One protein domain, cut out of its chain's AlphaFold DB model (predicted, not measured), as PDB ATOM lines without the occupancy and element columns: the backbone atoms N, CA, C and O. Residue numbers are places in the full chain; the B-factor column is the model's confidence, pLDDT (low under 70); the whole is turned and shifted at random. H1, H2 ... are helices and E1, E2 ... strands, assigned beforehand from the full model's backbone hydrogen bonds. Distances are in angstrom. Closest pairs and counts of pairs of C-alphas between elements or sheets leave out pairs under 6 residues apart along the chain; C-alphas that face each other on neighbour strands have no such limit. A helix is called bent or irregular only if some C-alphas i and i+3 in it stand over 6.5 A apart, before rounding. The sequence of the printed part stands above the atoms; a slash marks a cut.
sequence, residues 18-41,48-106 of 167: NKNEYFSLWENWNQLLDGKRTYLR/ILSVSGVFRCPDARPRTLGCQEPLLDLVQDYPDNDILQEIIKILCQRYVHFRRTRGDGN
ATOM      1  N   ASN A  18     122.294 131.939 139.155       70.62
ATOM      2  CA  ASN A  18     122.980 132.738 140.153       70.62
ATOM      3  C   ASN A  18     122.030 133.044 141.322       70.62
ATOM      4  O   ASN A  18     120.813 132.854 141.257       70.62
ATOM      5  N   LYS A  19     122.589 133.519 142.438       70.31
ATOM      6  CA  LYS A  19     121.817 133.766 143.664       70.31
ATOM      7  C   LYS A  19     120.605 134.681 143.425       70.31
ATOM      8  O   LYS A  19     119.550 134.423 143.996       70.31
ATOM      9  N   ASN A  20     120.737 135.705 142.583       73.38
ATOM     10  CA  ASN A  20     119.674 136.675 142.316       73.38
ATOM     11  C   ASN A  20     118.581 136.089 141.417       73.38
ATOM     12  O   ASN A  20     117.406 136.259 141.721       73.38
ATOM     13  N   GLU A  21     118.957 135.352 140.369       72.44
ATOM     14  CA  GLU A  21     118.020 134.630 139.493       72.44
ATOM     15  C   GLU A  21     117.247 133.554 140.260       72.44
ATOM     16  O   GLU A  21     116.043 133.381 140.090       72.44
ATOM     17  N   TYR A  22     117.922 132.852 141.172       70.38
ATOM     18  CA  TYR A  22     117.252 131.917 142.063       70.38
ATOM     19  C   TYR A  22     116.208 132.630 142.934       70.38
ATOM     20  O   TYR A  22     115.092 132.134 143.065       70.38
ATOM     21  N   PHE A  23     116.542 133.786 143.519       73.25
ATOM     22  CA  PHE A  23     115.612 134.525 144.375       73.25
ATOM     23  C   PHE A  23     114.459 135.188 143.617       73.25
ATOM     24  O   PHE A  23     113.363 135.232 144.168       73.25
ATOM     25  N   SER A  24     114.656 135.648 142.377       74.12
ATOM     26  CA  SER A  24     113.560 136.205 141.567       74.12
ATOM     27  C   SER A  24     112.510 135.149 141.224       74.12
ATOM     28  O   SER A  24     111.323 135.449 141.153       74.12
ATOM     29  N   LEU A  25     112.939 133.898 141.072       69.31
ATOM     30  CA  LEU A  25     112.066 132.768 140.786       69.31
ATOM     31  C   LEU A  25     111.565 132.067 142.066       69.31
ATOM     32  O   LEU A  25     110.580 131.331 142.044       69.31
ATOM     33  N   TRP A  26     112.205 132.301 143.209       68.25
ATOM     34  CA  TRP A  26     112.034 131.518 144.434       68.25
ATOM     35  C   TRP A  26     110.591 131.365 144.914       68.25
ATOM     36  O   TRP A  26     110.217 130.269 145.328       68.25
ATOM     37  N   GLU A  27     109.771 132.416 144.867       66.44
ATOM     38  CA  GLU A  27     108.379 132.335 145.329       66.44
ATOM     39  C   GLU A  27     107.552 131.363 144.482       66.44
ATOM     40  O   GLU A  27     106.913 130.461 145.033       66.44
ATOM     41  N   ASN A  28     107.646 131.479 143.155       67.38
ATOM     42  CA  ASN A  28     106.952 130.599 142.215       67.38
ATOM     43  C   ASN A  28     107.402 129.150 142.407       67.38
ATOM     44  O   ASN A  28     106.583 128.239 142.520       67.38
ATOM     45  N   TRP A  29     108.710 128.935 142.534       67.06
ATOM     46  CA  TRP A  29     109.278 127.598 142.681       67.06
ATOM     47  C   TRP A  29     109.032 126.984 144.050       67.06
ATOM     48  O   TRP A  29     108.851 125.776 144.150       67.06
ATOM     49  N   ASN A  30     108.981 127.777 145.117       66.88
ATOM     50  CA  ASN A  30     108.563 127.269 146.412       66.88
ATOM     51  C   ASN A  30     107.120 126.805 146.370       66.88
ATOM     52  O   ASN A  30     106.853 125.703 146.828       66.88
ATOM     53  N   GLN A  31     106.205 127.604 145.819       65.56
ATOM     54  CA  GLN A  31     104.806 127.195 145.692       65.56
ATOM     55  C   GLN A  31     104.674 125.920 144.850       65.56
ATOM     56  O   GLN A  31     103.933 125.010 145.227       65.56
ATOM     57  N   LEU A  32     105.447 125.835 143.763       63.19
ATOM     58  CA  LEU A  32     105.522 124.688 142.864       63.19
ATOM     59  C   LEU A  32     106.009 123.427 143.581       63.19
ATOM     60  O   LEU A  32     105.395 122.363 143.522       63.19
ATOM     61  N   LEU A  33     107.139 123.548 144.270       69.06
ATOM     62  CA  LEU A  33     107.846 122.411 144.819       69.06
ATOM     63  C   LEU A  33     107.267 121.984 146.160       69.06
ATOM     64  O   LEU A  33     107.324 120.791 146.440       69.06
ATOM     65  N   ASP A  34     106.730 122.889 146.991       69.12
ATOM     66  CA  ASP A  34     106.370 122.648 148.401       69.12
ATOM     67  C   ASP A  34     105.661 121.314 148.615       69.12
ATOM     68  O   ASP A  34     106.082 120.541 149.475       69.12
ATOM     69  N   GLY A  35     104.708 120.980 147.744       60.56
ATOM     70  CA  GLY A  35     103.998 119.712 147.809       60.56
ATOM     71  C   GLY A  35     103.158 119.676 149.081       60.56
ATOM     72  O   GLY A  35     103.592 119.192 150.121       60.56
ATOM     73  N   LYS A  36     101.920 120.180 148.997       54.66
ATOM     74  CA  LYS A  36     101.025 120.382 150.157       54.66
ATOM     75  C   LYS A  36     100.678 119.101 150.937       54.66
ATOM     76  O   LYS A  36     100.073 119.183 152.003       54.66
ATOM     77  N   ARG A  37     101.027 117.921 150.418       52.19
ATOM     78  CA  ARG A  37     100.893 116.624 151.088       52.19
ATOM     79  C   ARG A  37     102.103 115.758 150.726       52.19
ATOM     80  O   ARG A  37     102.453 115.630 149.556       52.19
ATOM     81  N   THR A  38     102.758 115.198 151.732       50.38
ATOM     82  CA  THR A  38     103.871 114.253 151.567       50.38
ATOM     83  C   THR A  38     103.333 112.829 151.433       50.38
ATOM     84  O   THR A  38     102.310 112.490 152.030       50.38
ATOM     85  N   TYR A  39     103.996 111.996 150.622       49.53
ATOM     86  CA  TYR A  39     103.692 110.562 150.536       49.53
ATOM     87  C   TYR A  39     104.215 109.772 151.741       49.53
ATOM     88  O   TYR A  39     103.928 108.577 151.859       49.53
ATOM     89  N   LEU A  40     104.960 110.416 152.645       46.69
ATOM     90  CA  LEU A  40     105.339 109.811 153.909       46.69
ATOM     91  C   LEU A  40     104.090 109.547 154.741       46.69
ATOM     92  O   LEU A  40     103.373 110.456 155.165       46.69
ATOM     93  N   ARG A  41     103.857 108.264 155.008       50.06
ATOM     94  CA  ARG A  41     102.968 107.852 156.087       50.06
ATOM     95  C   ARG A  41     103.714 108.034 157.408       50.06
ATOM     96  O   ARG A  41     104.912 107.745 157.451       50.06
ATOM     97  N   ILE A  48     100.882 111.507 165.159       51.50
ATOM     98  CA  ILE A  48     100.885 112.960 164.939       51.50
ATOM     99  C   ILE A  48     100.136 113.219 163.631       51.50
ATOM    100  O   ILE A  48     100.712 113.474 162.573       51.50
ATOM    101  N   LEU A  49      98.811 113.113 163.706       49.53
ATOM    102  CA  LEU A  49      97.942 113.852 162.808       49.53
ATOM    103  C   LEU A  49      98.161 115.318 163.170       49.53
ATOM    104  O   LEU A  49      97.724 115.774 164.227       49.53
ATOM    105  N   SER A  50      98.873 116.061 162.325       50.56
ATOM    106  CA  SER A  50      98.762 117.514 162.395       50.56
ATOM    107  C   SER A  50      97.277 117.879 162.292       50.56
ATOM    108  O   SER A  50      96.495 117.149 161.682       50.56
ATOM    109  N   VAL A  51      96.872 119.012 162.863       49.81
ATOM    110  CA  VAL A  51      95.481 119.507 162.800       49.81
ATOM    111  C   VAL A  51      94.956 119.585 161.345       49.81
ATOM    112  O   VAL A  51      93.753 119.572 161.119       49.81
ATOM    113  N   SER A  52      95.850 119.591 160.346       54.97
ATOM    114  CA  SER A  52      95.553 119.568 158.908       54.97
ATOM    115  C   SER A  52      95.631 118.188 158.224       54.97
ATOM    116  O   SER A  52      95.439 118.106 157.011       54.97
ATOM    117  N   GLY A  53      95.934 117.101 158.944       53.66
ATOM    118  CA  GLY A  53      96.064 115.743 158.395       53.66
ATOM    119  C   GLY A  53      97.336 115.491 157.571       53.66
ATOM    120  O   GLY A  53      97.444 114.464 156.905       53.66
ATOM    121  N   VAL A  54      98.305 116.412 157.600       56.62
ATOM    122  CA  VAL A  54      99.570 116.324 156.851       56.62
ATOM    123  C   VAL A  54     100.715 115.973 157.798       56.62
ATOM    124  O   VAL A  54     101.020 116.741 158.713       56.62
ATOM    125  N   PHE A  55     101.374 114.833 157.587       55.81
ATOM    126  CA  PHE A  55     102.595 114.502 158.321       55.81
ATOM    127  C   PHE A  55     103.693 115.511 157.957       55.81
ATOM    128  O   PHE A  55     103.952 115.744 156.781       55.81
ATOM    129  N   ARG A  56     104.330 116.136 158.948       59.69
ATOM    130  CA  ARG A  56     105.524 116.964 158.731       59.69
ATOM    131  C   ARG A  56     106.695 116.296 159.425       59.69
ATOM    132  O   ARG A  56     106.614 116.021 160.617       59.69
ATOM    133  N   CYS A  57     107.756 116.028 158.667       62.47
ATOM    134  CA  CYS A  57     109.004 115.527 159.226       62.47
ATOM    135  C   CYS A  57     109.567 116.598 160.187       62.47
ATOM    136  O   CYS A  57     109.768 117.729 159.735       62.47
ATOM    137  N   PRO A  58     109.754 116.291 161.488       60.25
ATOM    138  CA  PRO A  58     110.126 117.281 162.505       60.25
ATOM    139  C   PRO A  58     111.435 118.017 162.199       60.25
ATOM    140  O   PRO A  58     111.518 119.222 162.412       60.25
ATOM    141  N   ASP A  59     112.405 117.311 161.615       65.31
ATOM    142  CA  ASP A  59     113.752 117.827 161.324       65.31
ATOM    143  C   ASP A  59     113.901 118.325 159.876       65.31
ATOM    144  O   ASP A  59     115.003 118.546 159.364       65.31
ATOM    145  N   ALA A  60     112.784 118.485 159.163       66.75
ATOM    146  CA  ALA A  60     112.812 118.977 157.799       66.75
ATOM    147  C   ALA A  60     113.226 120.452 157.755       66.75
ATOM    148  O   ALA A  60     112.669 121.306 158.445       66.75
ATOM    149  N   ARG A  61     114.162 120.774 156.855       69.38
ATOM    150  CA  ARG A  61     114.532 122.163 156.560       69.38
ATOM    151  C   ARG A  61     113.291 122.991 156.210       69.38
ATOM    152  O   ARG A  61     112.436 122.501 155.478       69.38
ATOM    153  N   PRO A  62     113.205 124.262 156.637       70.31
ATOM    154  CA  PRO A  62     112.039 125.093 156.338       70.31
ATOM    155  C   PRO A  62     111.898 125.356 154.832       70.31
ATOM    156  O   PRO A  62     110.789 125.366 154.298       70.31
ATOM    157  N   ARG A  63     113.025 125.516 154.127       78.00
ATOM    158  CA  ARG A  63     113.054 125.698 152.673       78.00
ATOM    159  C   ARG A  63     112.897 124.369 151.944       78.00
ATOM    160  O   ARG A  63     113.600 123.409 152.245       78.00
ATOM    161  N   THR A  64     112.019 124.366 150.942       79.88
ATOM    162  CA  THR A  64     111.778 123.229 150.042       79.88
ATOM    163  C   THR A  64     113.056 122.842 149.295       79.88
ATOM    164  O   THR A  64     113.435 121.671 149.254       79.88
ATOM    165  N   LEU A  65     113.754 123.848 148.777       85.06
ATOM    166  CA  LEU A  65     115.010 123.757 148.054       85.06
ATOM    167  C   LEU A  65     115.965 124.832 148.584       85.06
ATOM    168  O   LEU A  65     115.548 125.954 148.866       85.06
ATOM    169  N   GLY A  66     117.233 124.480 148.762       84.94
ATOM    170  CA  GLY A  66     118.287 125.398 149.175       84.94
ATOM    171  C   GLY A  66     118.874 126.202 148.017       84.94
ATOM    172  O   GLY A  66     118.668 125.899 146.836       84.94
ATOM    173  N   CYS A  67     119.664 127.211 148.379       85.50
ATOM    174  CA  CYS A  67     120.575 127.850 147.440       85.50
ATOM    175  C   CYS A  67     121.635 126.845 146.973       85.50
ATOM    176  O   CYS A  67     121.829 125.788 147.576       85.50
ATOM    177  N   GLN A  68     122.308 127.186 145.883       88.69
ATOM    178  CA  GLN A  68     123.480 126.451 145.443       88.69
ATOM    179  C   GLN A  68     124.636 126.700 146.408       88.69
ATOM    180  O   GLN A  68     124.919 127.845 146.759       88.69
ATOM    181  N   GLU A  69     125.275 125.618 146.827       90.75
ATOM    182  CA  GLU A  69     126.386 125.588 147.774       90.75
ATOM    183  C   GLU A  69     127.577 124.869 147.107       90.75
ATOM    184  O   GLU A  69     127.357 123.938 146.318       90.75
ATOM    185  N   PRO A  70     128.832 125.276 147.369       93.81
ATOM    186  CA  PRO A  70     130.013 124.500 146.994       93.81
ATOM    187  C   PRO A  70     129.932 123.082 147.566       93.81
ATOM    188  O   PRO A  70     129.670 122.909 148.752       93.81
ATOM    189  N   LEU A  71     130.180 122.051 146.752       94.38
ATOM    190  CA  LEU A  71     130.077 120.660 147.219       94.38
ATOM    191  C   LEU A  71     131.048 120.354 148.368       94.38
ATOM    192  O   LEU A  71     130.730 119.558 149.247       94.38
ATOM    193  N   LEU A  72     132.197 121.030 148.397       94.31
ATOM    194  CA  LEU A  72     133.190 120.873 149.455       94.31
ATOM    195  C   LEU A  72     132.657 121.268 150.840       94.31
ATOM    196  O   LEU A  72     133.052 120.660 151.831       94.31
ATOM    197  N   ASP A  73     131.718 122.214 150.916       94.19
ATOM    198  CA  ASP A  73     131.133 122.650 152.189       94.19
ATOM    199  C   ASP A  73     130.355 121.515 152.872       94.19
ATOM    200  O   ASP A  73     130.191 121.523 154.090       94.19
ATOM    201  N   LEU A  74     129.937 120.486 152.120       94.25
ATOM    202  CA  LEU A  74     129.271 119.304 152.667       94.25
ATOM    203  C   LEU A  74     130.171 118.501 153.619       94.25
ATOM    204  O   LEU A  74     129.656 117.788 154.475       94.25
ATOM    205  N   VAL A  75     131.498 118.633 153.524       94.31
ATOM    206  CA  VAL A  75     132.445 118.014 154.470       94.31
ATOM    207  C   VAL A  75     132.175 118.480 155.905       94.31
ATOM    208  O   VAL A  75     132.296 117.688 156.836       94.31
ATOM    209  N   GLN A  76     131.739 119.733 156.084       93.19
ATOM    210  CA  GLN A  76     131.449 120.313 157.400       93.19
ATOM    211  C   GLN A  76     130.255 119.646 158.097       93.19
ATOM    212  O   GLN A  76     130.155 119.711 159.319       93.19
ATOM    213  N   ASP A  77     129.370 118.979 157.346       93.00
ATOM    214  CA  ASP A  77     128.254 118.219 157.918       93.00
ATOM    215  C   ASP A  77     128.726 116.896 158.572       93.00
ATOM    216  O   ASP A  77     127.961 116.272 159.306       93.00
ATOM    217  N   TYR A  78     129.969 116.458 158.316       95.19
ATOM    218  CA  TYR A  78     130.505 115.157 158.736       95.19
ATOM    219  C   TYR A  78     131.911 115.258 159.366       95.19
ATOM    220  O   TYR A  78     132.834 114.587 158.894       95.19
ATOM    221  N   PRO A  79     132.106 116.060 160.432       93.75
ATOM    222  CA  PRO A  79     133.432 116.339 160.998       93.75
ATOM    223  C   PRO A  79     134.167 115.087 161.501       93.75
ATOM    224  O   PRO A  79     135.386 115.027 161.393       93.75
ATOM    225  N   ASP A  80     133.430 114.071 161.960       96.19
ATOM    226  CA  ASP A  80     133.988 112.856 162.573       96.19
ATOM    227  C   ASP A  80     133.930 111.618 161.652       96.19
ATOM    228  O   ASP A  80     134.081 110.485 162.113       96.19
ATOM    229  N   ASN A  81     133.645 111.790 160.354       96.75
ATOM    230  CA  ASN A  81     133.494 110.672 159.414       96.75
ATOM    231  C   ASN A  81     134.415 110.807 158.198       96.75
ATOM    232  O   ASN A  81     133.983 111.195 157.111       96.75
ATOM    233  N   ASP A  82     135.674 110.412 158.380       96.19
ATOM    234  CA  ASP A  82     136.728 110.480 157.360       96.19
ATOM    235  C   ASP A  82     136.344 109.795 156.039       96.19
ATOM    236  O   ASP A  82     136.674 110.288 154.960       96.19
ATOM    237  N   ILE A  83     135.592 108.689 156.103       97.31
ATOM    238  CA  ILE A  83     135.137 107.953 154.914       97.31
ATOM    239  C   ILE A  83     134.185 108.821 154.086       97.31
ATOM    240  O   ILE A  83     134.353 108.936 152.870       97.31
ATOM    241  N   LEU A  84     133.192 109.448 154.723       95.44
ATOM    242  CA  LEU A  84     132.262 110.336 154.021       95.44
ATOM    243  C   LEU A  84     132.966 111.587 153.499       95.44
ATOM    244  O   LEU A  84     132.682 112.008 152.378       95.44
ATOM    245  N   GLN A  85     133.909 112.148 154.258       96.25
ATOM    246  CA  GLN A  85     134.701 113.281 153.786       96.25
ATOM    247  C   GLN A  85     135.494 112.927 152.521       96.25
ATOM    248  O   GLN A  85     135.513 113.707 151.570       96.25
ATOM    249  N   GLU A  86     136.106 111.742 152.470       97.12
ATOM    250  CA  GLU A  86     136.859 111.296 151.297       97.12
ATOM    251  C   GLU A  86     135.946 111.024 150.092       97.12
ATOM    252  O   GLU A  86     136.256 111.440 148.975       97.12
ATOM    253  N   ILE A  87     134.766 110.435 150.315       97.44
ATOM    254  CA  ILE A  87     133.740 110.291 149.270       97.44
ATOM    255  C   ILE A  87     133.355 111.664 148.700       97.44
ATOM    256  O   ILE A  87     133.286 111.818 147.481       97.44
ATOM    257  N   ILE A  88     133.142 112.675 149.549       96.69
ATOM    258  CA  ILE A  88     132.806 114.035 149.102       96.69
ATOM    259  C   ILE A  88     133.942 114.624 148.254       96.69
ATOM    260  O   ILE A  88     133.673 115.154 147.177       96.69
ATOM    261  N   LYS A  89     135.208 114.475 148.665       94.38
ATOM    262  CA  LYS A  89     136.362 114.942 147.872       94.38
ATOM    263  C   LYS A  89     136.448 114.262 146.505       94.38
ATOM    264  O   LYS A  89     136.743 114.932 145.517       94.38
ATOM    265  N   ILE A  90     136.157 112.961 146.421       96.50
ATOM    266  CA  ILE A  90     136.087 112.240 145.140       96.50
ATOM    267  C   ILE A  90     134.957 112.810 144.271       96.50
ATOM    268  O   ILE A  90     135.154 113.042 143.080       96.50
ATOM    269  N   LEU A  91     133.785 113.090 144.848       95.88
ATOM    270  CA  LEU A  91     132.676 113.707 144.113       95.88
ATOM    271  C   LEU A  91     133.028 115.115 143.605       95.88
ATOM    272  O   LEU A  91     132.648 115.457 142.482       95.88
ATOM    273  N   CYS A  92     133.808 115.891 144.366       94.88
ATOM    274  CA  CYS A  92     134.296 117.213 143.957       94.88
ATOM    275  C   CYS A  92     135.149 117.188 142.676       94.88
ATOM    276  O   CYS A  92     135.265 118.210 142.007       94.88
ATOM    277  N   GLN A  93     135.700 116.033 142.281       93.44
ATOM    278  CA  GLN A  93     136.420 115.890 141.008       93.44
ATOM    279  C   GLN A  93     135.500 116.026 139.784       93.44
ATOM    280  O   GLN A  93     135.978 116.279 138.681       93.44
ATOM    281  N   ARG A  94     134.186 115.819 139.956       91.56
ATOM    282  CA  ARG A  94     133.186 115.845 138.872       91.56
ATOM    283  C   ARG A  94     132.092 116.884 139.074       91.56
ATOM    284  O   ARG A  94     131.495 117.330 138.098       91.56
ATOM    285  N   TYR A  95     131.804 117.250 140.316       92.44
ATOM    286  CA  TYR A  95     130.712 118.150 140.662       92.44
ATOM    287  C   TYR A  95     131.231 119.297 141.520       92.44
ATOM    288  O   TYR A  95     131.834 119.077 142.561       92.44
ATOM    289  N   VAL A  96     130.961 120.531 141.101       91.12
ATOM    290  CA  VAL A  96     131.438 121.724 141.822       91.12
ATOM    291  C   VAL A  96     130.457 122.151 142.918       91.12
ATOM    292  O   VAL A  96     130.860 122.646 143.969       91.12
ATOM    293  N   HIS A  97     129.159 121.941 142.697       91.62
ATOM    294  CA  HIS A  97     128.101 122.475 143.548       91.62
ATOM    295  C   HIS A  97     126.969 121.477 143.781       91.62
ATOM    296  O   HIS A  97     126.765 120.547 143.000       91.62
ATOM    297  N   PHE A  98     126.182 121.733 144.824       91.06
ATOM    298  CA  PHE A  98     124.958 121.006 145.141       91.06
ATOM    299  C   PHE A  98     123.870 121.948 145.669       91.06
ATOM    300  O   PHE A  98     124.125 123.105 146.002       91.06
ATOM    301  N   ARG A  99     122.633 121.448 145.741       90.44
ATOM    302  CA  ARG A  99     121.509 122.112 146.411       90.44
ATOM    303  C   ARG A  99     120.881 121.131 147.385       90.44
ATOM    304  O   ARG A  99     120.561 119.999 147.019       90.44
ATOM    305  N   ARG A 100     120.664 121.567 148.623       89.25
ATOM    306  CA  ARG A 100     119.965 120.758 149.628       89.25
ATOM    307  C   ARG A 100     118.458 120.773 149.351       89.25
ATOM    308  O   ARG A 100     117.903 121.791 148.947       89.25
ATOM    309  N   THR A 101     117.781 119.656 149.593       87.88
ATOM    310  CA  THR A 101     116.315 119.555 149.518       87.88
ATOM    311  C   THR A 101     115.730 119.306 150.902       87.88
ATOM    312  O   THR A 101     116.401 118.798 151.803       87.88
ATOM    313  N   ARG A 102     114.465 119.678 151.090       84.50
ATOM    314  CA  ARG A 102     113.735 119.380 152.320       84.50
ATOM    315  C   ARG A 102     113.558 117.869 152.489       84.50
ATOM    316  O   ARG A 102     112.981 117.215 151.625       84.50
ATOM    317  N   GLY A 103     114.002 117.335 153.625       80.25
ATOM    318  CA  GLY A 103     113.845 115.930 154.018       80.25
ATOM    319  C   GLY A 103     112.428 115.584 154.491       80.25
ATOM    320  O   GLY A 103     112.252 115.075 155.588       80.25
ATOM    321  N   ASP A 104     111.408 115.885 153.688       76.06
ATOM    322  CA  ASP A 104     109.991 115.613 153.991       76.06
ATOM    323  C   ASP A 104     109.442 114.392 153.248       76.06
ATOM    324  O   ASP A 104     108.227 114.216 153.132       76.06
ATOM    325  N   GLY A 105     110.353 113.583 152.698       75.94
ATOM    326  CA  GLY A 105     110.026 112.508 151.776       75.94
ATOM    327  C   GLY A 105     109.182 113.019 150.624       75.94
ATOM    328  O   GLY A 105     108.177 112.420 150.324       75.94
ATOM    329  N   ASN A 106     109.528 114.163 150.039       78.38
ATOM    330  CA  ASN A 106     109.263 114.503 148.641       78.38
ATOM    331  C   ASN A 106     110.580 114.832 147.906       78.38
ATOM    332  O   ASN A 106     110.568 115.184 146.728       78.38
TER     333      ASN A 106
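What this domain is: This is residues 18 to 41 and 48 to 106 of the 167 residues of a protein of Aegilops tauschii subsp. strangulata (UniProt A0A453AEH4). A two-stranded antiparallel ribbon, E1 and E2, lies in the middle, with the hairpin of H2 and H3 at one end and a loop, residues 48 to 64, reaching out beyond the other. Kinked H1 lies beside E1. The printed part has 83 residues with three named helices and two named strands, ordered H1, E1, H2, H3, E2. The class is mixed; the whole is loose, radius of gyration of the C-alphas 15.9 A, and flat, spanning 44 by 32 by 17 A.

Where its parts are: E1, residues 65 to 70, spans 15.1 A from (115.010, 123.757, 148.054). E2, residues 97 to 101, ends at (116.315, 119.555, 149.518). H2 is residues 71 to 77; H3, residues 82 to 92, spans 15.2 A. H1, residues 19 to 34, spans 19.6 A, is irregular, with C-alphas 24 and 27 7.5 A apart, and has a kink of 63 degrees near residue 28.

How they stand to each other: E1 and E2 are antiparallel, with N 66 and O 100 2.8 A apart, within hydrogen-bond range. H2 touches H3, closest C-alphas Val 75 and Gln 85, 5.3 A, at a shallow tilt of 17 degrees, opposite ways. The closest C-alphas of H1 and E1, Lys 19 and Cys 67, are 7.1 A apart; H1 is apart from H2, H3 and E2. Every O i to N i+4 pair is within range in H3, 10 of 12 in H1 and 0 of 3 in H2, where 4 of 4 O i to N i+3 pairs are.

The domain as a whole: The farthest C-alphas, Val 51 and Gln 93, are 46.5 A apart. Residues 42 to 47 are not printed; the gap is 10.4 A. Confidence is under 70 at residues 25 to 41 and 48 to 61.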